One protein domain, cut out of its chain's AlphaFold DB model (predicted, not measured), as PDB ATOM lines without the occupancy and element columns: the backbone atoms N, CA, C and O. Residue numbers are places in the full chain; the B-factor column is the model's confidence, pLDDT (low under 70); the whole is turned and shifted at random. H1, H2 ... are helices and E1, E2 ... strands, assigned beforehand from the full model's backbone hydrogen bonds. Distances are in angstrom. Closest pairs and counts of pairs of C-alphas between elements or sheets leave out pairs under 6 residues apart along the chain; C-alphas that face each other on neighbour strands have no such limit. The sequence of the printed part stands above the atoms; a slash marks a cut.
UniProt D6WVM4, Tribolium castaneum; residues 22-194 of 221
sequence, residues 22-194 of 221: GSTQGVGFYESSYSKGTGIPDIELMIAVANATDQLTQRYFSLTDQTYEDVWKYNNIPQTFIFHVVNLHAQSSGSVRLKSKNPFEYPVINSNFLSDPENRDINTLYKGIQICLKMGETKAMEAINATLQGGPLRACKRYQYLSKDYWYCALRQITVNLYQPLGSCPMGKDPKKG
ATOM      1  N   GLY A  22     -28.894 -23.486  -9.392       58.59
ATOM      2  CA  GLY A  22     -28.664 -24.414 -10.507       58.59
ATOM      3  C   GLY A  22     -27.224 -24.482 -11.030       58.59
ATOM      4  O   GLY A  22     -26.987 -25.150 -12.034       58.59
ATOM      5  N   SER A  23     -26.271 -23.803 -10.381       66.56
ATOM      6  CA  SER A  23     -24.839 -23.842 -10.714       66.56
ATOM      7  C   SER A  23     -24.481 -23.598 -12.187       66.56
ATOM      8  O   SER A  23     -23.420 -24.035 -12.640       66.56
ATOM      9  N   THR A  24     -25.341 -22.901 -12.939       75.38
ATOM     10  CA  THR A  24     -25.122 -22.617 -14.363       75.38
ATOM     11  C   THR A  24     -24.001 -21.592 -14.527       75.38
ATOM     12  O   THR A  24     -24.086 -20.482 -14.010       75.38
ATOM     13  N   GLN A  25     -22.948 -21.973 -15.243       80.81
ATOM     14  CA  GLN A  25     -21.764 -21.157 -15.531       80.81
ATOM     15  C   GLN A  25     -21.838 -20.483 -16.910       80.81
ATOM     16  O   GLN A  25     -21.123 -19.519 -17.169       80.81
ATOM     17  N   GLY A  26     -22.698 -20.975 -17.805       87.06
ATOM     18  CA  GLY A  26     -22.885 -20.401 -19.133       87.06
ATOM     19  C   GLY A  26     -23.982 -21.103 -19.922       87.06
ATOM     20  O   GLY A  26     -24.307 -22.257 -19.644       87.06
ATOM     21  N   VAL A  27     -24.539 -20.404 -20.909       92.88
ATOM     22  CA  VAL A  27     -25.554 -20.940 -21.824       92.88
ATOM     23  C   VAL A  27     -25.198 -20.623 -23.274       92.88
ATOM     24  O   VAL A  27     -24.556 -19.611 -23.556       92.88
ATOM     25  N   GLY A  28     -25.615 -21.480 -24.201       94.44
ATOM     26  CA  GLY A  28     -25.474 -21.265 -25.638       94.44
ATOM     27  C   GLY A  28     -26.660 -21.839 -26.401       94.44
ATOM     28  O   GLY A  28     -27.120 -22.933 -26.094       94.44
ATOM     29  N   PHE A  29     -27.133 -21.117 -27.412       96.75
ATOM     30  CA  PHE A  29     -28.303 -21.489 -28.203       96.75
ATOM     31  C   PHE A  29     -27.891 -21.901 -29.615       96.75
ATOM     32  O   PHE A  29     -27.091 -21.218 -30.256       96.75
ATOM     33  N   TYR A  30     -28.437 -23.016 -30.096       96.75
ATOM     34  CA  TYR A  30     -28.087 -23.614 -31.381       96.75
ATOM     35  C   TYR A  30     -29.332 -24.084 -32.135       96.75
ATOM     36  O   TYR A  30     -30.363 -24.401 -31.545       96.75
ATOM     37  N   GLU A  31     -29.196 -24.161 -33.457       96.38
ATOM     38  CA  GLU A  31     -30.195 -24.748 -34.346       96.38
ATOM     39  C   GLU A  31     -29.796 -26.180 -34.720       96.38
ATOM     40  O   GLU A  31     -28.675 -26.454 -35.177       96.38
ATOM     41  N   SER A  32     -30.728 -27.109 -34.559       95.06
ATOM     42  CA  SER A  32     -30.651 -28.453 -35.109       95.06
ATOM     43  C   SER A  32     -30.989 -28.443 -36.604       95.06
ATOM     44  O   SER A  32     -31.253 -27.409 -37.215       95.06
ATOM     45  N   SER A  33     -31.012 -29.621 -37.233       93.25
ATOM     46  CA  SER A  33     -31.505 -29.748 -38.608       93.25
ATOM     47  C   SER A  33     -32.982 -29.371 -38.773       93.25
ATOM     48  O   SER A  33     -33.388 -29.094 -39.896       93.25
ATOM     49  N   TYR A  34     -33.775 -29.378 -37.699       93.88
ATOM     50  CA  TYR A  34     -35.216 -29.119 -37.749       93.88
ATOM     51  C   TYR A  34     -35.573 -27.631 -37.700       93.88
ATOM     52  O   TYR A  34     -36.608 -27.254 -38.245       93.88
ATOM     53  N   SER A  35     -34.727 -26.791 -37.098       93.75
ATOM     54  CA  SER A  35     -34.924 -25.335 -37.029       93.75
ATOM     55  C   SER A  35     -33.916 -24.537 -37.862       93.75
ATOM     56  O   SER A  35     -33.948 -23.305 -37.859       93.75
ATOM     57  N   LYS A  36     -33.032 -25.215 -38.605       92.56
ATOM     58  CA  LYS A  36     -31.953 -24.571 -39.356       92.56
ATOM     59  C   LYS A  36     -32.469 -23.492 -40.311       92.56
ATOM     60  O   LYS A  36     -33.264 -23.776 -41.205       92.56
ATOM     61  N   GLY A  37     -31.935 -22.281 -40.174       91.62
ATOM     62  CA  GLY A  37     -32.255 -21.140 -41.035       91.62
ATOM     63  C   GLY A  37     -33.543 -20.409 -40.660       91.62
ATOM     64  O   GLY A  37     -33.933 -19.485 -41.370       91.62
ATOM     65  N   THR A  38     -34.196 -20.794 -39.560       93.56
ATOM     66  CA  THR A  38     -35.374 -20.085 -39.041       93.56
ATOM     67  C   THR A  38     -35.003 -18.908 -38.136       93.56
ATOM     68  O   THR A  38     -35.828 -18.019 -37.941       93.56
ATOM     69  N   GLY A  39     -33.781 -18.884 -37.589       93.12
ATOM     70  CA  GLY A  39     -33.355 -17.928 -36.565       93.12
ATOM     71  C   GLY A  39     -33.860 -18.276 -35.162       93.12
ATOM     72  O   GLY A  39     -33.639 -17.499 -34.233       93.12
ATOM     73  N   ILE A  40     -34.552 -19.410 -34.999       95.19
ATOM     74  CA  ILE A  40     -35.131 -19.866 -33.735       95.19
ATOM     75  C   ILE A  40     -34.334 -21.086 -33.246       95.19
ATOM     76  O   ILE A  40     -34.371 -22.141 -33.889       95.19
ATOM     77  N   PRO A  41     -33.614 -20.981 -32.117       96.50
ATOM     78  CA  PRO A  41     -32.868 -22.107 -31.577       96.50
ATOM     79  C   PRO A  41     -33.815 -23.158 -30.997       96.50
ATOM     80  O   PRO A  41     -34.771 -22.829 -30.301       96.50
ATOM     81  N   ASP A  42     -33.515 -24.428 -31.239       96.56
ATOM     82  CA  ASP A  42     -34.228 -25.573 -30.662       96.56
ATOM     83  C   ASP A  42     -33.340 -26.400 -29.713       96.56
ATOM     84  O   ASP A  42     -33.818 -27.337 -29.070       96.56
ATOM     85  N   ILE A  43     -32.066 -26.014 -29.573       97.69
ATOM     86  CA  ILE A  43     -31.099 -26.579 -28.631       97.69
ATOM     87  C   ILE A  43     -30.554 -25.462 -27.737       97.69
ATOM     88  O   ILE A  43     -30.001 -24.477 -28.228       97.69
ATOM     89  N   GLU A  44     -30.623 -25.660 -26.425       96.50
ATOM     90  CA  GLU A  44     -29.849 -24.902 -25.439       96.50
ATOM     91  C   GLU A  44     -28.790 -25.821 -24.822       96.50
ATOM     92  O   GLU A  44     -29.073 -26.941 -24.394       96.50
ATOM     93  N   LEU A  45     -27.546 -25.354 -24.797       95.38
ATOM     94  CA  LEU A  45     -26.458 -25.958 -24.044       95.38
ATOM     95  C   LEU A  45     -26.251 -25.149 -22.777       95.38
ATOM     96  O   LEU A  45     -25.878 -23.982 -22.854       95.38
ATOM     97  N   MET A  46     -26.445 -25.777 -21.629       92.38
ATOM     98  CA  MET A  46     -26.236 -25.168 -20.323       92.38
ATOM     99  C   MET A  46     -25.031 -25.827 -19.654       92.38
ATOM    100  O   MET A  46     -25.021 -27.031 -19.401       92.38
ATOM    101  N   ILE A  47     -23.995 -25.037 -19.388       89.69
ATOM    102  CA  ILE A  47     -22.797 -25.473 -18.674       89.69
ATOM    103  C   ILE A  47     -23.079 -25.334 -17.190       89.69
ATOM    104  O   ILE A  47     -23.396 -24.239 -16.728       89.69
ATOM    105  N   ALA A  48     -22.930 -26.413 -16.436       85.69
ATOM    106  CA  ALA A  48     -23.077 -26.400 -14.990       85.69
ATOM    107  C   ALA A  48     -21.900 -27.109 -14.316       85.69
ATOM    108  O   ALA A  48     -21.168 -27.875 -14.946       85.69
ATOM    109  N   VAL A  49     -21.711 -26.861 -13.021       81.56
ATOM    110  CA  VAL A  49     -20.809 -27.693 -12.206       81.56
ATOM    111  C   VAL A  49     -21.338 -29.130 -12.141       81.56
ATOM    112  O   VAL A  49     -22.512 -29.377 -12.430       81.56
ATOM    113  N   ALA A  50     -20.491 -30.083 -11.750       76.62
ATOM    114  CA  ALA A  50     -20.929 -31.457 -11.528       76.62
ATOM    115  C   ALA A  50     -22.183 -31.521 -10.633       76.62
ATOM    116  O   ALA A  50     -22.217 -30.963  -9.537       76.62
ATOM    117  N   ASN A  51     -23.215 -32.208 -11.123       71.75
ATOM    118  CA  ASN A  51     -24.471 -32.448 -10.421       71.75
ATOM    119  C   ASN A  51     -24.567 -33.920  -9.987       71.75
ATOM    120  O   ASN A  51     -23.631 -34.682 -10.213       71.75
ATOM    121  N   ALA A  52     -25.686 -34.308  -9.358       67.75
ATOM    122  CA  ALA A  52     -25.912 -35.677  -8.880       67.75
ATOM    123  C   ALA A  52     -24.700 -36.218  -8.097       67.75
ATOM    124  O   ALA A  52     -24.196 -37.298  -8.372       67.75
ATOM    125  N   THR A  53     -24.173 -35.419  -7.173       72.19
ATOM    126  CA  THR A  53     -22.946 -35.718  -6.424       72.19
ATOM    127  C   THR A  53     -23.217 -36.380  -5.075       72.19
ATOM    128  O   THR A  53     -22.291 -36.807  -4.390       72.19
ATOM    129  N   ASP A  54     -24.484 -36.433  -4.668       72.81
ATOM    130  CA  ASP A  54     -24.944 -37.032  -3.423       72.81
ATOM    131  C   ASP A  54     -26.293 -37.750  -3.616       72.81
ATOM    132  O   ASP A  54     -26.938 -37.681  -4.664       72.81
ATOM    133  N   GLN A  55     -26.750 -38.443  -2.573       75.25
ATOM    134  CA  GLN A  55     -28.003 -39.200  -2.616       75.25
ATOM    135  C   GLN A  55     -29.240 -38.307  -2.830       75.25
ATOM    136  O   GLN A  55     -30.231 -38.751  -3.416       75.25
ATOM    137  N   LEU A  56     -29.213 -37.062  -2.343       79.31
ATOM    138  CA  LEU A  56     -30.335 -36.136  -2.486       79.31
ATOM    139  C   LEU A  56     -30.490 -35.722  -3.948       79.31
ATOM    140  O   LEU A  56     -31.581 -35.813  -4.502       79.31
ATOM    141  N   THR A  57     -29.392 -35.321  -4.574       77.25
ATOM    142  CA  THR A  57     -29.325 -34.910  -5.976       77.25
ATOM    143  C   THR A  57     -29.541 -36.092  -6.926       77.25
ATOM    144  O   THR A  57     -30.223 -35.937  -7.936       77.25
ATOM    145  N   GLN A  58     -29.099 -37.305  -6.576       81.69
ATOM    146  CA  GLN A  58     -29.468 -38.525  -7.308       81.69
ATOM    147  C   GLN A  58     -30.993 -38.736  -7.332       81.69
ATOM    148  O   GLN A  58     -31.577 -38.980  -8.391       81.69
ATOM    149  N   ARG A  59     -31.653 -38.620  -6.169       82.12
ATOM    150  CA  ARG A  59     -33.118 -38.736  -6.055       82.12
ATOM    151  C   ARG A  59     -33.840 -37.592  -6.750       82.12
ATOM    152  O   ARG A  59     -34.864 -37.829  -7.381       82.12
ATOM    153  N   TYR A  60     -33.299 -36.382  -6.656       81.12
ATOM    154  CA  TYR A  60     -33.809 -35.193  -7.329       81.12
ATOM    155  C   TYR A  60     -33.955 -35.453  -8.833       81.12
ATOM    156  O   TYR A  60     -35.051 -35.303  -9.372       81.12
ATOM    157  N   PHE A  61     -32.914 -35.994  -9.470       83.25
ATOM    158  CA  PHE A  61     -32.922 -36.379 -10.886       83.25
ATOM    159  C   PHE A  61     -33.612 -37.718 -11.190       83.25
ATOM    160  O   PHE A  61     -33.675 -38.120 -12.347       83.25
ATOM    161  N   SER A  62     -34.155 -38.404 -10.178       84.75
ATOM    162  CA  SER A  62     -34.798 -39.721 -10.321       84.75
ATOM    163  C   SER A  62     -33.903 -40.767 -11.004       84.75
ATOM    164  O   SER A  62     -34.385 -41.621 -11.749       84.75
ATOM    165  N   LEU A  63     -32.593 -40.708 -10.754       85.56
ATOM    166  CA  LEU A  63     -31.631 -41.637 -11.342       85.56
ATOM    167  C   LEU A  63     -31.697 -42.995 -10.640       85.56
ATOM    168  O   LEU A  63     -31.699 -43.076  -9.409       85.56
ATOM    169  N   THR A  64     -31.673 -44.075 -11.423       88.75
ATOM    170  CA  THR A  64     -31.446 -45.417 -10.871       88.75
ATOM    171  C   THR A  64     -30.035 -45.513 -10.293       88.75
ATOM    172  O   THR A  64     -29.116 -44.877 -10.815       88.75
ATOM    173  N   ASP A  65     -29.839 -46.343  -9.265       89.31
ATOM    174  CA  ASP A  65     -28.507 -46.586  -8.686       89.31
ATOM    175  C   ASP A  65     -27.508 -46.992  -9.771       89.31
ATOM    176  O   ASP A  65     -26.430 -46.426  -9.887       89.31
ATOM    177  N   GLN A  66     -27.932 -47.883 -10.665       89.00
ATOM    178  CA  GLN A  66     -27.156 -48.328 -11.814       89.00
ATOM    179  C   GLN A  66     -26.680 -47.165 -12.709       89.00
ATOM    180  O   GLN A  66     -25.514 -47.117 -13.093       89.00
ATOM    181  N   THR A  67     -27.560 -46.214 -13.034       88.00
ATOM    182  CA  THR A  67     -27.205 -45.061 -13.884       88.00
ATOM    183  C   THR A  67     -26.303 -44.073 -13.146       88.00
ATOM    184  O   THR A  67     -25.348 -43.558 -13.723       88.00
ATOM    185  N   TYR A  68     -26.566 -43.845 -11.858       86.88
ATOM    186  CA  TYR A  68     -25.727 -43.011 -11.000       86.88
ATOM    187  C   TYR A  68     -24.299 -43.557 -10.886       86.88
ATOM    188  O   TYR A  68     -23.329 -42.812 -11.028       86.88
ATOM    189  N   GLU A  69     -24.158 -44.866 -10.677       88.12
ATOM    190  CA  GLU A  69     -22.857 -45.525 -10.573       88.12
ATOM    191  C   GLU A  69     -22.032 -45.432 -11.854       88.12
ATOM    192  O   GLU A  69     -20.816 -45.265 -11.782       88.12
ATOM    193  N   ASP A  70     -22.684 -45.536 -13.011       86.94
ATOM    194  CA  ASP A  70     -21.994 -45.556 -14.299       86.94
ATOM    195  C   ASP A  70     -21.504 -44.166 -14.744       86.94
ATOM    196  O   ASP A  70     -20.543 -44.084 -15.508       86.94
ATOM    197  N   VAL A  71     -22.155 -43.085 -14.290       84.06
ATOM    198  CA  VAL A  71     -21.917 -41.719 -14.803       84.06
ATOM    199  C   VAL A  71     -21.400 -40.746 -13.744       84.06
ATOM    200  O   VAL A  71     -20.574 -39.897 -14.067       84.06
ATOM    201  N   TRP A  72     -21.872 -40.833 -12.496       80.38
ATOM    202  CA  TRP A  72     -21.650 -39.786 -11.488       80.38
ATOM    203  C   TRP A  72     -20.799 -40.212 -10.293       80.38
ATOM    204  O   TRP A  72     -20.006 -39.411  -9.800       80.38
ATOM    205  N   LYS A  73     -20.894 -41.471  -9.849       79.25
ATOM    206  CA  LYS A  73     -20.256 -41.953  -8.605       79.25
ATOM    207  C   LYS A  73     -18.740 -41.739  -8.524       79.25
ATOM    208  O   LYS A  73     -18.220 -41.578  -7.424       79.25
ATOM    209  N   TYR A  74     -18.040 -41.767  -9.657       77.75
ATOM    210  CA  TYR A  74     -16.574 -41.684  -9.712       77.75
ATOM    211  C   TYR A  74     -16.051 -40.326 -10.202       77.75
ATOM    212  O   TYR A  74     -14.853 -40.187 -10.442       77.75
ATOM    213  N   ASN A  75     -16.922 -39.323 -10.350       78.19
ATOM    214  CA  ASN A  75     -16.506 -38.003 -10.811       78.19
ATOM    215  C   ASN A  75     -15.710 -37.265  -9.733       78.19
ATOM    216  O   ASN A  75     -16.103 -37.205  -8.566       78.19
ATOM    217  N   ASN A  76     -14.610 -36.633 -10.143       80.75
ATOM    218  CA  ASN A  76     -13.880 -35.711  -9.285       80.75
ATOM    219  C   ASN A  76     -14.594 -34.352  -9.283       80.75
ATOM    220  O   ASN A  76     -14.336 -33.507 -10.143       80.75
ATOM    221  N   ILE A  77     -15.527 -34.167  -8.345       77.38
ATOM    222  CA  ILE A  77     -16.483 -33.044  -8.308       77.38
ATOM    223  C   ILE A  77     -15.814 -31.669  -8.498       77.38
ATOM    224  O   ILE A  77     -16.267 -30.932  -9.372       77.38
ATOM    225  N   PRO A  78     -14.722 -31.308  -7.788       80.31
ATOM    226  CA  PRO A  78     -14.091 -29.991  -7.935       80.31
ATOM    227  C   PRO A  78     -13.463 -29.727  -9.311       80.31
ATOM    228  O   PRO A  78     -13.135 -28.587  -9.619       80.31
ATOM    229  N   GLN A  79     -13.253 -30.769 -10.120       83.94
ATOM    230  CA  GLN A  79     -12.607 -30.698 -11.437       83.94
ATOM    231  C   GLN A  79     -13.553 -31.091 -12.577       83.94
ATOM    232  O   GLN A  79     -13.115 -31.255 -13.714       83.94
ATOM    233  N   THR A  80     -14.843 -31.270 -12.286       86.12
ATOM    234  CA  THR A  80     -15.827 -31.751 -13.255       86.12
ATOM    235  C   THR A  80     -16.905 -30.702 -13.488       86.12
ATOM    236  O   THR A  80     -17.466 -30.126 -12.555       86.12
ATOM    237  N   PHE A  81     -17.238 -30.502 -14.757       87.69
ATOM    238  CA  PHE A  81     -18.393 -29.736 -15.205       87.69
ATOM    239  C   PHE A  81     -19.204 -30.587 -16.182       87.69
ATOM    240  O   PHE A  81     -18.721 -31.596 -16.699       87.69
ATOM    241  N   ILE A  82     -20.448 -30.194 -16.421       88.75
ATOM    242  CA  ILE A  82     -21.382 -30.914 -17.283       88.75
ATOM    243  C   ILE A  82     -21.989 -29.971 -18.311       88.75
ATOM    244  O   ILE A  82     -22.185 -28.783 -18.057       88.75
ATOM    245  N   PHE A  83     -22.337 -30.540 -19.460       91.19
ATOM    246  CA  PHE A  83     -23.222 -29.906 -20.424       91.19
ATOM    247  C   PHE A  83     -24.611 -30.523 -20.304       91.19
ATOM    248  O   PHE A  83     -24.810 -31.696 -20.628       91.19
ATOM    249  N   HIS A  84     -25.583 -29.724 -19.889       92.38
ATOM    250  CA  HIS A  84     -26.988 -30.033 -20.088       92.38
ATOM    251  C   HIS A  84     -27.366 -29.689 -21.527       92.38
ATOM    252  O   HIS A  84     -27.270 -28.537 -21.943       92.38
ATOM    253  N   VAL A  85     -27.786 -30.700 -22.283       96.00
ATOM    254  CA  VAL A  85     -28.369 -30.519 -23.614       96.00
ATOM    255  C   VAL A  85     -29.880 -30.449 -23.452       96.00
ATOM    256  O   VAL A  85     -30.512 -31.440 -23.082       96.00
ATOM    257  N   VAL A  86     -30.455 -29.283 -23.716       95.69
ATOM    258  CA  VAL A  86     -31.879 -29.006 -23.540       95.69
ATOM    259  C   VAL A  86     -32.538 -28.894 -24.909       95.69
ATOM    260  O   VAL A  86     -32.103 -28.121 -25.759       95.69
ATOM    261  N   ASN A  87     -33.595 -29.677 -25.123       96.19
ATOM    262  CA  ASN A  87     -34.473 -29.534 -26.282       96.19
ATOM    263  C   ASN A  87     -35.566 -28.511 -25.947       96.19
ATOM    264  O   ASN A  87     -36.444 -28.792 -25.131       96.19
ATOM    265  N   LEU A  88     -35.506 -27.336 -26.575       95.44
ATOM    266  CA  LEU A  88     -36.407 -26.210 -26.291       95.44
ATOM    267  C   LEU A  88     -37.809 -26.399 -26.883       95.44
ATOM    268  O   LEU A  88     -38.766 -25.748 -26.458       95.44
ATOM    269  N   HIS A  89     -37.943 -27.294 -27.862       94.19
ATOM    270  CA  HIS A  89     -39.169 -27.505 -28.629       94.19
ATOM    271  C   HIS A  89     -39.532 -28.990 -28.691       94.19
ATOM    272  O   HIS A  89     -39.764 -29.552 -29.766       94.19
ATOM    273  N   ALA A  90     -39.576 -29.623 -27.516       94.44
ATOM    274  CA  ALA A  90     -39.944 -31.024 -27.378       94.44
ATOM    275  C   ALA A  90     -41.335 -31.324 -27.965       94.44
ATOM    276  O   ALA A  90     -42.292 -30.577 -27.763       94.44
ATOM    277  N   GLN A  91     -41.429 -32.434 -28.692       95.25
ATOM    278  CA  GLN A  91     -42.646 -32.935 -29.332       95.25
ATOM    279  C   GLN A  91     -43.334 -34.013 -28.486       95.25
ATOM    280  O   GLN A  91     -44.546 -34.219 -28.589       95.25
ATOM    281  N   SER A  92     -42.575 -34.702 -27.629       95.38
ATOM    282  CA  SER A  92     -43.104 -35.684 -26.684       95.38
ATOM    283  C   SER A  92     -44.116 -35.030 -25.748       95.38
ATOM    284  O   SER A  92     -43.869 -33.966 -25.183       95.38
ATOM    285  N   SER A  93     -45.253 -35.692 -25.547       93.88
ATOM    286  CA  SER A  93     -46.305 -35.236 -24.638       93.88
ATOM    287  C   SER A  93     -46.563 -36.265 -23.545       93.88
ATOM    288  O   SER A  93     -46.673 -37.468 -23.803       93.88
ATOM    289  N   GLY A  94     -46.668 -35.763 -22.317       94.19
ATOM    290  CA  GLY A  94     -46.962 -36.540 -21.122       94.19
ATOM    291  C   GLY A  94     -48.402 -36.383 -20.636       94.19
ATOM    292  O   GLY A  94     -49.263 -35.817 -21.306       94.19
ATOM    293  N   SER A  95     -48.667 -36.872 -19.427       95.56
ATOM    294  CA  SER A  95     -49.958 -36.721 -18.756       95.56
ATOM    295  C   SER A  95     -49.795 -36.514 -17.254       95.56
ATOM    296  O   SER A  95     -48.890 -37.077 -16.633       95.56
ATOM    297  N   VAL A  96     -50.721 -35.757 -16.672       95.69
ATOM    298  CA  VAL A  96     -50.923 -35.656 -15.226       95.69
ATOM    299  C   VAL A  96     -52.336 -36.141 -14.935       95.69
ATOM    300  O   VAL A  96     -53.298 -35.633 -15.510       95.69
ATOM    301  N   ARG A  97     -52.474 -37.151 -14.079       96.19
ATOM    302  CA  ARG A  97     -53.765 -37.764 -13.745       96.19
ATOM    303  C   ARG A  97     -53.927 -37.859 -12.240       96.19
ATOM    304  O   ARG A  97     -52.981 -38.180 -11.527       96.19
ATOM    305  N   LEU A  98     -55.143 -37.632 -11.757       97.12
ATOM    306  CA  LEU A  98     -55.466 -37.901 -10.361       97.12
ATOM    307  C   LEU A  98     -55.261 -39.389 -10.068       97.12
ATOM    308  O   LEU A  98     -55.707 -40.246 -10.835       97.12
ATOM    309  N   LYS A  99     -54.583 -39.685  -8.958       96.25
ATOM    310  CA  LYS A  99     -54.398 -41.057  -8.480       96.25
ATOM    311  C   LYS A  99     -55.684 -41.609  -7.865       96.25
ATOM    312  O   LYS A  99     -56.007 -42.779  -8.043       96.25
ATOM    313  N   SER A 100     -56.422 -40.755  -7.165       96.81
ATOM    314  CA  SER A 100     -57.689 -41.079  -6.517       96.81
ATOM    315  C   SER A 100     -58.572 -39.830  -6.417       96.81
ATOM    316  O   SER A 100     -58.238 -38.769  -6.942       96.81
ATOM    317  N   LYS A 101     -59.724 -39.955  -5.750       96.81
ATOM    318  CA  LYS A 101     -60.602 -38.816  -5.434       96.81
ATOM    319  C   LYS A 101     -60.070 -37.953  -4.281       96.81
ATOM    320  O   LYS A 101     -60.631 -36.893  -4.028       96.81
ATOM    321  N   ASN A 102     -59.046 -38.413  -3.560       96.81
ATOM    322  CA  ASN A 102     -58.469 -37.690  -2.435       96.81
ATOM    323  C   ASN A 102     -57.508 -36.599  -2.949       96.81
ATOM    324  O   ASN A 102     -56.472 -36.944  -3.517       96.81
ATOM    325  N   PRO A 103     -57.794 -35.299  -2.741       95.06
ATOM    326  CA  PRO A 103     -56.938 -34.218  -3.234       95.06
ATOM    327  C   PRO A 103     -55.581 -34.133  -2.519       95.06
ATOM    328  O   PRO A 103     -54.686 -33.451  -3.007       95.06
ATOM    329  N   PHE A 104     -55.413 -34.809  -1.376       96.56
ATOM    330  CA  PHE A 104     -54.143 -34.868  -0.643       96.56
ATOM    331  C   PHE A 104     -53.208 -35.975  -1.144       96.56
ATOM    332  O   PHE A 104     -52.064 -36.064  -0.698       96.56
ATOM    333  N   GLU A 105     -53.670 -36.830  -2.056       97.12
ATOM    334  CA  GLU A 105     -52.810 -37.815  -2.702       97.12
ATOM    335  C   GLU A 105     -52.124 -37.215  -3.928       97.12
ATOM    336  O   GLU A 105     -52.767 -36.633  -4.801       97.12
ATOM    337  N   TYR A 106     -50.805 -37.406  -4.018       96.12
ATOM    338  CA  TYR A 106     -50.034 -36.950  -5.169       96.12
ATOM    339  C   TYR A 106     -50.583 -37.534  -6.483       96.12
ATOM    340  O   TYR A 106     -50.903 -38.730  -6.541       96.12
ATOM    341  N   PRO A 107     -50.666 -36.719  -7.551       95.88
ATOM    342  CA  PRO A 107     -51.109 -37.193  -8.852       95.88
ATOM    343  C   PRO A 107     -50.084 -38.154  -9.462       95.88
ATOM    344  O   PRO A 107     -48.899 -38.149  -9.131       95.88
ATOM    345  N   VAL A 108     -50.547 -38.961 -10.411       95.81
ATOM    346  CA  VAL A 108     -49.679 -39.746 -11.285       95.81
ATOM    347  C   VAL A 108     -49.206 -38.838 -12.416       95.81
ATOM    348  O   VAL A 108     -50.016 -38.353 -13.207       95.81
ATOM    349  N   ILE A 109     -47.896 -38.616 -12.490       93.50
ATOM    350  CA  ILE A 109     -47.251 -37.818 -13.534       93.50
ATOM    351  C   ILE A 109     -46.447 -38.765 -14.419       93.50
ATOM    352  O   ILE A 109     -45.595 -39.503 -13.931       93.50
ATOM    353  N   ASN A 110     -46.714 -38.734 -15.720       93.44
ATOM    354  CA  ASN A 110     -45.923 -39.438 -16.721       93.44
ATOM    355  C   ASN A 110     -45.465 -38.439 -17.781       93.44
ATOM    356  O   ASN A 110     -46.263 -38.055 -18.631       93.44
ATOM    357  N   SER A 111     -44.195 -38.032 -17.742       91.19
ATOM    358  CA  SER A 111     -43.629 -37.093 -18.720       91.19
ATOM    359  C   SER A 111     -43.482 -37.693 -20.116       91.19
ATOM    360  O   SER A 111     -43.472 -36.946 -21.086       91.19
ATOM    361  N   ASN A 112     -43.387 -39.027 -20.218       93.44
ATOM    362  CA  ASN A 112     -43.305 -39.754 -21.483       93.44
ATOM    363  C   ASN A 112     -42.201 -39.213 -22.420       93.44
ATOM    364  O   ASN A 112     -42.441 -38.952 -23.596       93.44
ATOM    365  N   PHE A 113     -40.997 -38.976 -21.884       93.50
ATOM    366  CA  PHE A 113     -39.890 -38.396 -22.649       93.50
ATOM    367  C   PHE A 113     -39.468 -39.264 -23.834       93.50
ATOM    368  O   PHE A 113     -39.427 -40.489 -23.727       93.50
ATOM    369  N   LEU A 114     -39.076 -38.604 -24.928       95.94
ATOM    370  CA  LEU A 114     -38.550 -39.238 -26.145       95.94
ATOM    371  C   LEU A 114     -39.535 -40.237 -26.775       95.94
ATOM    372  O   LEU A 114     -39.124 -41.251 -27.344       95.94
ATOM    373  N   SER A 115     -40.832 -39.975 -26.612       96.31
ATOM    374  CA  SER A 115     -41.930 -40.805 -27.117       96.31
ATOM    375  C   SER A 115     -42.512 -40.291 -28.427       96.31
ATOM    376  O   SER A 115     -43.418 -40.915 -28.981       96.31
ATOM    377  N   ASP A 116     -42.022 -39.149 -28.912       96.38
ATOM    378  CA  ASP A 116     -42.504 -38.551 -30.141       96.38
ATOM    379  C   ASP A 116     -42.311 -39.522 -31.329       96.38
ATOM    380  O   ASP A 116     -41.252 -40.139 -31.478       96.38
ATOM    381  N   PRO A 117     -43.338 -39.703 -32.177       94.50
ATOM    382  CA  PRO A 117     -43.364 -40.784 -33.166       94.50
ATOM    383  C   PRO A 117     -42.272 -40.650 -34.233       94.50
ATOM    384  O   PRO A 117     -41.826 -41.646 -34.802       94.50
ATOM    385  N   GLU A 118     -41.819 -39.424 -34.494       95.81
ATOM    386  CA  GLU A 118     -40.787 -39.118 -35.485       95.81
ATOM    387  C   GLU A 118     -39.365 -39.143 -34.900       95.81
ATOM    388  O   GLU A 118     -38.394 -38.941 -35.634       95.81
ATOM    389  N   ASN A 119     -39.216 -39.422 -33.599       96.19
ATOM    390  CA  ASN A 119     -37.950 -39.369 -32.865       96.19
ATOM    391  C   ASN A 119     -37.213 -38.019 -33.002       96.19
ATOM    392  O   ASN A 119     -35.984 -37.969 -32.891       96.19
ATOM    393  N   ARG A 120     -37.923 -36.917 -33.251       97.12
ATOM    394  CA  ARG A 120     -37.349 -35.570 -33.334       97.12
ATOM    395  C   ARG A 120     -36.657 -35.196 -32.036       97.12
ATOM    396  O   ARG A 120     -35.539 -34.694 -32.102       97.12
ATOM    397  N   ASP A 121     -37.234 -35.517 -30.880       97.19
ATOM    398  CA  ASP A 121     -36.656 -35.096 -29.604       97.19
ATOM    399  C   ASP A 121     -35.288 -35.729 -29.375       97.19
ATOM    400  O   ASP A 121     -34.307 -35.039 -29.092       97.19
ATOM    401  N   ILE A 122     -35.192 -37.047 -29.556       97.69
ATOM    402  CA  ILE A 122     -33.928 -37.758 -29.364       97.69
ATOM    403  C   ILE A 122     -32.897 -37.395 -30.443       97.69
ATOM    404  O   ILE A 122     -31.705 -37.321 -30.145       97.69
ATOM    405  N   ASN A 123     -33.334 -37.109 -31.674       97.88
ATOM    406  CA  ASN A 123     -32.452 -36.649 -32.747       97.88
ATOM    407  C   ASN A 123     -31.876 -35.253 -32.437       97.88
ATOM    408  O   ASN A 123     -30.677 -35.037 -32.630       97.88
ATOM    409  N   THR A 124     -32.695 -34.331 -31.923       97.94
ATOM    410  CA  THR A 124     -32.273 -32.987 -31.490       97.94
ATOM    411  C   THR A 124     -31.286 -33.067 -30.327       97.94
ATOM    412  O   THR A 124     -30.215 -32.462 -30.384       97.94
ATOM    413  N   LEU A 125     -31.570 -33.888 -29.312       97.88
ATOM    414  CA  LEU A 125     -30.645 -34.102 -28.194       97.88
ATOM    415  C   LEU A 125     -29.322 -34.733 -28.654       97.88
ATOM    416  O   LEU A 125     -28.250 -34.289 -28.243       97.88
ATOM    417  N   TYR A 126     -29.366 -35.720 -29.555       98.00
ATOM    418  CA  TYR A 126     -28.153 -36.295 -30.139       98.00
ATOM    419  C   TYR A 126     -27.337 -35.245 -30.900       98.00
ATOM    420  O   TYR A 126     -26.111 -35.204 -30.775       98.00
ATOM    421  N   LYS A 127     -27.997 -34.347 -31.639       97.94
ATOM    422  CA  LYS A 127     -27.319 -33.234 -32.305       97.94
ATOM    423  C   LYS A 127     -26.620 -32.314 -31.302       97.94
ATOM    424  O   LYS A 127     -25.479 -31.928 -31.550       97.94
ATOM    425  N   GLY A 128     -27.259 -32.013 -30.175       97.75
ATOM    426  CA  GLY A 128     -26.648 -31.247 -29.090       97.75
ATOM    427  C   GLY A 128     -25.432 -31.948 -28.476       97.75
ATOM    428  O   GLY A 128     -24.394 -31.313 -28.316       97.75
ATOM    429  N   ILE A 129     -25.486 -33.270 -28.265       96.94
ATOM    430  CA  ILE A 129     -24.317 -34.062 -27.830       96.94
ATOM    431  C   ILE A 129     -23.153 -33.905 -28.815       96.94
ATOM    432  O   ILE A 129     -22.019 -33.686 -28.397       96.94
ATOM    433  N   GLN A 130     -23.414 -33.972 -30.124       97.31
ATOM    434  CA  GLN A 130     -22.366 -33.769 -31.129       97.31
ATOM    435  C   GLN A 130     -21.743 -32.367 -31.054       97.31
ATOM    436  O   GLN A 130     -20.551 -32.225 -31.325       97.31
ATOM    437  N   ILE A 131     -22.524 -31.338 -30.710       96.75
ATOM    438  CA  ILE A 131     -22.003 -29.983 -30.493       96.75
ATOM    439  C   ILE A 131     -21.107 -29.969 -29.249       96.75
ATOM    440  O   ILE A 131     -19.979 -29.497 -29.345       96.75
ATOM    441  N   CYS A 132     -21.542 -30.554 -28.129       95.19
ATOM    442  CA  CYS A 132     -20.742 -30.635 -26.902       95.19
ATOM    443  C   CYS A 132     -19.405 -31.357 -27.117       95.19
ATOM    444  O   CYS A 132     -18.370 -30.872 -26.668       95.19
ATOM    445  N   LEU A 133     -19.408 -32.487 -27.835       94.50
ATOM    446  CA  LEU A 133     -18.180 -33.228 -28.145       94.50
ATOM    447  C   LEU A 133     -17.203 -32.370 -28.961       94.50
ATOM    448  O   LEU A 133     -16.037 -32.268 -28.602       94.50
ATOM    449  N   LYS A 134     -17.699 -31.657 -29.981       95.00
ATOM    450  CA  LYS A 134     -16.884 -30.707 -30.755       95.00
ATOM    451  C   LYS A 134     -16.391 -29.522 -29.926       95.00
ATOM    452  O   LYS A 134     -15.296 -29.030 -30.168       95.00
ATOM    453  N   MET A 135     -17.180 -29.041 -28.963       94.00
ATOM    454  CA  MET A 135     -16.735 -27.993 -28.036       94.00
ATOM    455  C   MET A 135     -15.582 -28.486 -27.155       94.00
ATOM    456  O   MET A 135     -14.646 -27.726 -26.913       94.00
ATOM    457  N   GLY A 136     -15.615 -29.755 -26.736       92.25
ATOM    458  CA  GLY A 136     -14.526 -30.405 -26.002       92.25
ATOM    459  C   GLY A 136     -13.200 -30.463 -26.772       92.25
ATOM    460  O   GLY A 136     -12.148 -30.430 -26.153       92.25
ATOM    461  N   GLU A 137     -13.247 -30.463 -28.106       94.19
ATOM    462  CA  GLU A 137     -12.075 -30.462 -29.001       94.19
ATOM    463  C   GLU A 137     -11.530 -29.048 -29.296       94.19
ATOM    464  O   GLU A 137     -10.657 -28.861 -30.141       94.19
ATOM    465  N   THR A 138     -12.067 -28.002 -28.660       96.00
ATOM    466  CA  THR A 138     -11.580 -26.632 -28.880       96.00
ATOM    467  C   THR A 138     -10.293 -26.362 -28.105       96.00
ATOM    468  O   THR A 138     -10.128 -26.830 -26.984       96.00
ATOM    469  N   LYS A 139      -9.431 -25.474 -28.628       97.19
ATOM    470  CA  LYS A 139      -8.189 -25.049 -27.949       97.19
ATOM    471  C   LYS A 139      -8.399 -24.567 -26.509       97.19
ATOM    472  O   LYS A 139      -7.520 -24.734 -25.675       97.19
ATOM    473  N   ALA A 140      -9.543 -23.941 -26.220       94.25
ATOM    474  CA  ALA A 140      -9.873 -23.478 -24.875       94.25
ATOM    475  C   ALA A 140     -10.123 -24.647 -23.906       94.25
ATOM    476  O   ALA A 140      -9.671 -24.597 -22.766       94.25
ATOM    477  N   MET A 141     -10.797 -25.703 -24.371       93.94
ATOM    478  CA  MET A 141     -11.026 -26.927 -23.596       93.94
ATOM    479  C   MET A 141      -9.758 -27.787 -23.504       93.94
ATOM    480  O   MET A 141      -9.449 -28.316 -22.437       93.94
ATOM    481  N   GLU A 142      -8.964 -27.851 -24.575       94.75
ATOM    482  CA  GLU A 142      -7.640 -28.487 -24.568       94.75
ATOM    483  C   GLU A 142      -6.688 -27.811 -23.570       94.75
ATOM    484  O   GLU A 142      -5.971 -28.498 -22.846       94.75
ATOM    485  N   ALA A 143      -6.708 -26.475 -23.468       96.44
ATOM    486  CA  ALA A 143      -5.852 -25.719 -22.549       96.44
ATOM    487  C   ALA A 143      -6.105 -26.045 -21.066       96.44
ATOM    488  O   ALA A 143      -5.205 -25.880 -20.245       96.44
ATOM    489  N   ILE A 144      -7.307 -26.523 -20.727       92.88
ATOM    490  CA  ILE A 144      -7.654 -27.002 -19.381       92.88
ATOM    491  C   ILE A 144      -7.625 -28.533 -19.273       92.88
ATOM    492  O   ILE A 144      -8.046 -29.080 -18.256       92.88
ATOM    493  N   ASN A 145      -7.134 -29.226 -20.308       92.75
ATOM    494  CA  ASN A 145      -7.095 -30.684 -20.410       92.75
ATOM    495  C   ASN A 145      -8.468 -31.336 -20.155       92.75
ATOM    496  O   ASN A 145      -8.577 -32.338 -19.444       92.75
ATOM    497  N   ALA A 146      -9.536 -30.739 -20.694       91.81
ATOM    498  CA  ALA A 146     -10.879 -31.281 -20.549       91.81
ATOM    499  C   ALA A 146     -11.007 -32.607 -21.311       91.81
ATOM    500  O   ALA A 146     -10.751 -32.685 -22.511       91.81
ATOM    501  N   THR A 147     -11.462 -33.649 -20.620       90.44
ATOM    502  CA  THR A 147     -11.723 -34.968 -21.206       90.44
ATOM    503  C   THR A 147     -13.141 -35.409 -20.881       90.44
ATOM    504  O   THR A 147     -13.631 -35.158 -19.778       90.44
ATOM    505  N   LEU A 148     -13.785 -36.132 -21.800       89.12
ATOM    506  CA  LEU A 148     -15.054 -36.785 -21.497       89.12
ATOM    507  C   LEU A 148     -14.839 -37.813 -20.377       89.12
ATOM    508  O   LEU A 148     -14.067 -38.757 -20.536       89.12
ATOM    509  N   GLN A 149     -15.501 -37.596 -19.243       83.75
ATOM    510  CA  GLN A 149     -15.463 -38.499 -18.097       83.75
ATOM    511  C   GLN A 149     -16.539 -39.586 -18.214       83.75
ATOM    512  O   GLN A 149     -17.587 -39.383 -18.832       83.75
ATOM    513  N   GLY A 150     -16.280 -40.731 -17.581       75.62
ATOM    514  CA  GLY A 150     -17.194 -41.874 -17.536       75.62
ATOM    515  C   GLY A 150     -16.930 -42.940 -18.605       75.62
ATOM    516  O   GLY A 150     -16.259 -42.716 -19.609       75.62
ATOM    517  N   GLY A 151     -17.455 -44.141 -18.360       79.50
ATOM    518  CA  GLY A 151     -17.366 -45.285 -19.272       79.50
ATOM    519  C   GLY A 151     -18.674 -45.549 -20.027       79.50
ATOM    520  O   GLY A 151     -19.648 -44.809 -19.874       79.50
ATOM    521  N   PRO A 152     -18.740 -46.614 -20.846       86.12
ATOM    522  CA  PRO A 152     -19.996 -47.046 -21.443       86.12
ATOM    523  C   PRO A 152     -21.006 -47.421 -20.356       86.12
ATOM    524  O   PRO A 152     -20.731 -48.284 -19.519       86.12
ATOM    525  N   LEU A 153     -22.201 -46.832 -20.421       91.56
ATOM    526  CA  LEU A 153     -23.328 -47.225 -19.574       91.56
ATOM    527  C   LEU A 153     -23.564 -48.734 -19.653       91.56
ATOM    528  O   LEU A 153     -23.664 -49.294 -20.754       91.56
ATOM    529  N   ARG A 154     -23.739 -49.398 -18.503       93.88
ATOM    530  CA  ARG A 154     -23.949 -50.853 -18.473       93.88
ATOM    531  C   ARG A 154     -25.197 -51.265 -19.254       93.88
ATOM    532  O   ARG A 154     -25.163 -52.274 -19.955       93.88
ATOM    533  N   ALA A 155     -26.248 -50.448 -19.206       94.31
ATOM    534  CA  ALA A 155     -27.486 -50.643 -19.964       94.31
ATOM    535  C   ALA A 155     -27.299 -50.572 -21.497       94.31
ATOM    536  O   ALA A 155     -28.132 -51.078 -22.245       94.31
ATOM    537  N   CYS A 156     -26.197 -49.981 -21.971       96.19
ATOM    538  CA  CYS A 156     -25.941 -49.713 -23.387       96.19
ATOM    539  C   CYS A 156     -24.730 -50.472 -23.954       96.19
ATOM    540  O   CYS A 156     -24.339 -50.213 -25.089       96.19
ATOM    541  N   LYS A 157     -24.172 -51.450 -23.219       94.88
ATOM    542  CA  LYS A 157     -22.967 -52.218 -23.610       94.88
ATOM    543  C   LYS A 157     -23.049 -52.929 -24.960       94.88
ATOM    544  O   LYS A 157     -22.014 -53.233 -25.540       94.88
ATOM    545  N   ARG A 158     -24.256 -53.229 -25.446       96.38
ATOM    546  CA  ARG A 158     -24.456 -53.886 -26.750       96.38
ATOM    547  C   ARG A 158     -24.090 -52.999 -27.943       96.38
ATOM    548  O   ARG A 158     -23.978 -53.503 -29.053       96.38
ATOM    549  N   TYR A 159     -23.957 -51.694 -27.723       97.25
ATOM    550  CA  TYR A 159     -23.594 -50.727 -28.747       97.25
ATOM    551  C   TYR A 159     -22.126 -50.336 -28.599       97.25
ATOM    552  O   TYR A 159     -21.623 -50.203 -27.484       97.25
ATOM    553  N   GLN A 160     -21.450 -50.099 -29.723       96.75
ATOM    554  CA  GLN A 160     -20.096 -49.554 -29.711       96.75
ATOM    555  C   GLN A 160     -20.090 -48.212 -28.968       96.75
ATOM    556  O   GLN A 160     -20.888 -47.326 -29.285       96.75
ATOM    557  N   TYR A 161     -19.200 -48.059 -27.987       94.56
ATOM    558  CA  TYR A 161     -19.105 -46.839 -27.187       94.56
ATOM    559  C   TYR A 161     -18.931 -45.603 -28.085       94.56
ATOM    560  O   TYR A 161     -18.206 -45.647 -29.078       94.56
ATOM    561  N   LEU A 162     -19.649 -44.525 -27.754       93.62
ATOM    562  CA  LEU A 162     -19.725 -43.259 -28.506       93.62
ATOM    563  C   LEU A 162     -20.345 -43.328 -29.914       93.62
ATOM    564  O   LEU A 162     -20.473 -42.293 -30.570       93.62
ATOM    565  N   SER A 163     -20.805 -44.496 -30.373       97.00
ATOM    566  CA  SER A 163     -21.609 -44.589 -31.598       97.00
ATOM    567  C   SER A 163     -22.958 -43.875 -31.450       97.00
ATOM    568  O   SER A 163     -23.442 -43.617 -30.344       97.00
ATOM    569  N   LYS A 164     -23.609 -43.585 -32.581       97.56
ATOM    570  CA  LYS A 164     -24.970 -43.032 -32.597       97.56
ATOM    571  C   LYS A 164     -25.943 -43.898 -31.788       97.56
ATOM    572  O   LYS A 164     -26.662 -43.375 -30.943       97.56
ATOM    573  N   ASP A 165     -25.911 -45.213 -31.986       98.12
ATOM    574  CA  ASP A 165     -26.818 -46.132 -31.295       98.12
ATOM    575  C   ASP A 165     -26.535 -46.209 -29.789       98.12
ATOM    576  O   ASP A 165     -27.469 -46.283 -28.985       98.12
ATOM    577  N   TYR A 166     -25.260 -46.103 -29.389       97.50
ATOM    578  CA  TYR A 166     -24.891 -45.954 -27.981       97.50
ATOM    579  C   TYR A 166     -25.526 -44.701 -27.379       97.50
ATOM    580  O   TYR A 166     -26.176 -44.794 -26.339       97.50
ATOM    581  N   TRP A 167     -25.412 -43.550 -28.045       97.25
ATOM    582  CA  TRP A 167     -26.003 -42.305 -27.553       97.25
ATOM    583  C   TRP A 167     -27.532 -42.346 -27.517       97.25
ATOM    584  O   TRP A 167     -28.126 -41.831 -26.575       97.25
ATOM    585  N   TYR A 168     -28.183 -43.013 -28.472       97.88
ATOM    586  CA  TYR A 168     -29.641 -43.193 -28.469       97.88
ATOM    587  C   TYR A 168     -30.110 -44.067 -27.304       97.88
ATOM    588  O   TYR A 168     -31.199 -43.862 -26.761       97.88
ATOM    589  N   CYS A 169     -29.306 -45.055 -26.919       97.25
ATOM    590  CA  CYS A 169     -29.542 -45.814 -25.702       97.25
ATOM    591  C   CYS A 169     -29.279 -44.958 -24.458       97.25
ATOM    592  O   CYS A 169     -30.136 -44.896 -23.577       97.25
ATOM    593  N   ALA A 170     -28.144 -44.258 -24.410       95.56
ATOM    594  CA  ALA A 170     -27.726 -43.467 -23.259       95.56
ATOM    595  C   ALA A 170     -28.721 -42.354 -22.933       95.56
ATOM    596  O   ALA A 170     -29.141 -42.246 -21.784       95.56
ATOM    597  N   LEU A 171     -29.185 -41.612 -23.944       96.25
ATOM    598  CA  LEU A 171     -30.229 -40.595 -23.805       96.25
ATOM    599  C   LEU A 171     -31.472 -41.152 -23.099       96.25
ATOM    600  O   LEU A 171     -31.991 -40.507 -22.196       96.25
ATOM    601  N   ARG A 172     -31.910 -42.378 -23.407       94.81
ATOM    602  CA  ARG A 172     -33.074 -42.987 -22.736       94.81
ATOM    603  C   ARG A 172     -32.837 -43.329 -21.263       94.81
ATOM    604  O   ARG A 172     -33.808 -43.499 -20.539       94.81
ATOM    605  N   GLN A 173     -31.583 -43.448 -20.830       92.44
ATOM    606  CA  GLN A 173     -31.224 -43.731 -19.436       92.44
ATOM    607  C   GLN A 173     -30.988 -42.458 -18.618       92.44
ATOM    608  O   GLN A 173     -31.280 -42.440 -17.427       92.44
ATOM    609  N   ILE A 174     -30.447 -41.408 -19.245       90.50
ATOM    610  CA  ILE A 174     -29.952 -40.208 -18.547       90.50
ATOM    611  C   ILE A 174     -30.796 -38.949 -18.793       90.50
ATOM    612  O   ILE A 174     -30.476 -37.894 -18.251       90.50
ATOM    613  N   THR A 175     -31.854 -39.023 -19.612       92.44
ATOM    614  CA  THR A 175     -32.754 -37.877 -19.820       92.44
ATOM    615  C   THR A 175     -33.574 -37.619 -18.567       92.44
ATOM    616  O   THR A 175     -34.267 -38.501 -18.061       92.44
ATOM    617  N   VAL A 176     -33.536 -36.373 -18.114       88.50
ATOM    618  CA  VAL A 176     -34.253 -35.887 -16.937       88.50
ATOM    619  C   VAL A 176     -35.020 -34.619 -17.287       88.50
ATOM    620  O   VAL A 176     -34.734 -33.956 -18.282       88.50
ATOM    621  N   ASN A 177     -36.003 -34.270 -16.460       83.25
ATOM    622  CA  ASN A 177     -36.644 -32.964 -16.550       83.25
ATOM    623  C   ASN A 177     -35.786 -31.919 -15.821       83.25
ATOM    624  O   ASN A 177     -35.253 -32.209 -14.754       83.25
ATOM    625  N   LEU A 178     -35.685 -30.707 -16.370       83.31
ATOM    626  CA  LEU A 178     -35.081 -29.553 -15.692       83.31
ATOM    627  C   LEU A 178     -36.146 -28.705 -14.975       83.31
ATOM    628  O   LEU A 178     -36.064 -27.483 -14.946       83.31
ATOM    629  N   TYR A 179     -37.173 -29.351 -14.407       79.69
ATOM    630  CA  TYR A 179     -38.224 -28.712 -13.596       79.69
ATOM    631  C   TYR A 179     -39.037 -27.625 -14.312       79.69
ATOM    632  O   TYR A 179     -39.578 -26.723 -13.678       79.69
ATOM    633  N   GLN A 180     -39.194 -27.758 -15.629       87.31
ATOM    634  CA  GLN A 180     -40.038 -26.890 -16.456       87.31
ATOM    635  C   GLN A 180     -41.208 -27.657 -17.117       87.31
ATOM    636  O   GLN A 180     -41.382 -27.576 -18.334       87.31
ATOM    637  N   PRO A 181     -42.016 -28.447 -16.375       87.69
ATOM    638  CA  PRO A 181     -43.205 -29.056 -16.957       87.69
ATOM    639  C   PRO A 181     -44.223 -27.966 -17.312       87.69
ATOM    640  O   PRO A 181     -44.538 -27.095 -16.503       87.69
ATOM    641  N   LEU A 182     -44.767 -28.036 -18.522       90.56
ATOM    642  CA  LEU A 182     -45.734 -27.072 -19.038       90.56
ATOM    643  C   LEU A 182     -46.800 -27.773 -19.884       90.56
ATOM    644  O   LEU A 182     -46.647 -28.931 -20.265       90.56
ATOM    645  N   GLY A 183     -47.898 -27.069 -20.161       91.38
ATOM    646  CA  GLY A 183     -48.905 -27.522 -21.125       91.38
ATOM    647  C   GLY A 183     -49.942 -28.528 -20.611       91.38
ATOM    648  O   GLY A 183     -50.695 -29.055 -21.421       91.38
ATOM    649  N   SER A 184     -50.045 -28.778 -19.300       93.50
ATOM    650  CA  SER A 184     -51.074 -29.676 -18.736       93.50
ATOM    651  C   SER A 184     -52.507 -29.135 -18.869       93.50
ATOM    652  O   SER A 184     -53.444 -29.917 -19.011       93.50
ATOM    653  N   CYS A 185     -52.671 -27.808 -18.864       95.44
ATOM    654  CA  CYS A 185     -53.935 -27.108 -19.101       95.44
ATOM    655  C   CYS A 185     -53.754 -26.073 -20.228       95.44
ATOM    656  O   CYS A 185     -53.649 -24.877 -19.945       95.44
ATOM    657  N   PRO A 186     -53.642 -26.501 -21.498       94.88
ATOM    658  CA  PRO A 186     -53.273 -25.610 -22.590       94.88
ATOM    659  C   PRO A 186     -54.372 -24.581 -22.888       94.88
ATOM    660  O   PRO A 186     -55.571 -24.874 -22.834       94.88
ATOM    661  N   MET A 187     -53.945 -23.368 -23.237       96.19
ATOM    662  CA  MET A 187     -54.821 -22.296 -23.703       96.19
ATOM    663  C   MET A 187     -55.136 -22.477 -25.191       96.19
ATOM    664  O   MET A 187     -54.239 -22.738 -25.992       96.19
ATOM    665  N   GLY A 188     -56.394 -22.302 -25.590       94.94
ATOM    666  CA  GLY A 188     -56.780 -22.400 -26.994       94.94
ATOM    667  C   GLY A 188     -58.225 -21.996 -27.263       94.94
ATOM    668  O   GLY A 188     -58.968 -21.615 -26.367       94.94
ATOM    669  N   LYS A 189     -58.619 -22.058 -28.538       94.44
ATOM    670  CA  LYS A 189     -59.952 -21.629 -28.998       94.44
ATOM    671  C   LYS A 189     -61.002 -22.740 -28.976       94.44
ATOM    672  O   LYS A 189     -62.188 -22.437 -29.016       94.44
ATOM    673  N   ASP A 190     -60.574 -24.000 -28.968       93.19
ATOM    674  CA  ASP A 190     -61.463 -25.147 -29.151       93.19
ATOM    675  C   ASP A 190     -61.094 -26.292 -28.193       93.19
ATOM    676  O   ASP A 190     -60.024 -26.894 -28.352       93.19
ATOM    677  N   PRO A 191     -61.966 -26.637 -27.227       93.25
ATOM    678  CA  PRO A 191     -61.713 -27.738 -26.306       93.25
ATOM    679  C   PRO A 191     -61.677 -29.101 -27.007       93.25
ATOM    680  O   PRO A 191     -61.000 -30.010 -26.531       93.25
ATOM    681  N   LYS A 192     -62.304 -29.257 -28.186       94.19
ATOM    682  CA  LYS A 192     -62.216 -30.498 -28.980       94.19
ATOM    683  C   LYS A 192     -60.814 -30.743 -29.541       94.19
ATOM    684  O   LYS A 192     -60.494 -31.873 -29.894       94.19
ATOM    685  N   LYS A 193     -59.976 -29.702 -29.607       93.56
ATOM    686  CA  LYS A 193     -58.558 -29.780 -29.995       93.56
ATOM    687  C   LYS A 193     -57.614 -29.864 -28.789       93.56
ATOM    688  O   LYS A 193     -56.410 -29.717 -28.955       93.56
ATOM    689  N   GLY A 194     -58.155 -30.080 -27.587       92.06
ATOM    690  CA  GLY A 194     -57.388 -30.257 -26.353       92.06
ATOM    691  C   GLY A 194     -57.239 -29.004 -25.489       92.06
ATOM    692  O   GLY A 194     -56.612 -29.090 -24.440       92.06
TER     693      GLY A 194
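This is residues 22 to 194 of the 221 residues of a protein of Tribolium castaneum (UniProt D6WVM4). A small twisted sheet of three strands, E1, E2 and E3, has the long helix H3 slantwise over one face, and H5 packs crosswise on H3. The hairpin E4 and E5 makes an arm towards one end of the longest axis, H4 lies at the opposite end, and the short helices H1 and H2 lie off the sheet. The printed part has 173 residues with five named helices and five named strands, in the order E1 E2 H1 H2 E3 E4 E5 H3 H4 H5; the sheets E1 - E2 - E3 and E4 - E5 are antiparallel. The class is mixed, helices and strands, with 73 residues, under half, in named elements. The whole is compact, with a radius of gyration of the C-alphas of 18.0 A and spans of 56 by 42 by 34 A.

Find C-alpha 24 at (-25.122, -22.617, -14.363), where E1 begins; it covers residues 24 to 30, 17.3 A. E2, residues 43 to 49, runs 19.4 A, and E3, residues 81 to 87, runs 19.5 A. H3, residues 120 to 136, begins at C-alpha 120 at (-37.349, -35.570, -33.334) and runs 24.5 A. H5, residues 164 to 174, runs 15.2 A to C-alpha 174 at (-29.952, -40.208, -18.547). Look further for H1 at residues 55 to 60, H2 at 65 to 71, H4 at 139 to 143, E4 at 95 to 97 and E5 at 108 to 110.

Start at the sheet, only just strongly twisted, its C-alphas up to 4.2 A off the best plane. In the hairpin E1 and E2, N 28 and O 45 are 2.9 A apart; between E2 and E3, N 84 and O 46 are 2.8 A apart. H3 is on this sheet, two layers with the helix on one face, at a height over the sheet of 8.0 A; it lies over E2 and E3, at 46 degrees to E2 on the local plane. The closest C-alphas of E3 and H3 are those of Val 85 and Gly 128, 5.8 A. H3 touches H5 with residues 122 to 126 alone, about perpendicular at 78 degrees; the closest C-alphas are those of Tyr 126 and Trp 167, 6.9 A. H2 and H5 are close but not clearly touching, with the C-alphas of Thr 67 and Gln 173, their closest, 7.0 A apart. H1 and H2 are close but not clearly touching, about perpendicular at 87 degrees, with Gln 58 and Tyr 68 closest, C-alphas 6.9 A apart. H3 and H4 are also close but not clearly touching, their closest C-alphas, Gly 136 and Glu 142, 7.3 A apart. In the hairpin E4 and E5, N 95 and O 110 are 2.8 A apart; E4 is apart from E3 and from H3. Every O i to N i+4 pair is within hydrogen-bond range in H1, H2, H3 and H4, and 6 of 7 are in H5.

The two C-alphas farthest apart are those of Lys 101 and Ala 143, 58.8 A. The printed part has no cut; the links E1 to E2 and H4 to H5 are long. Residues 139 to 144, of which 139 to 143 belong to H4, and residues 187 to 193 stand free. Mean pLDDT of the printed part is 91.0; residues 22 to 23 and 52 are under 70.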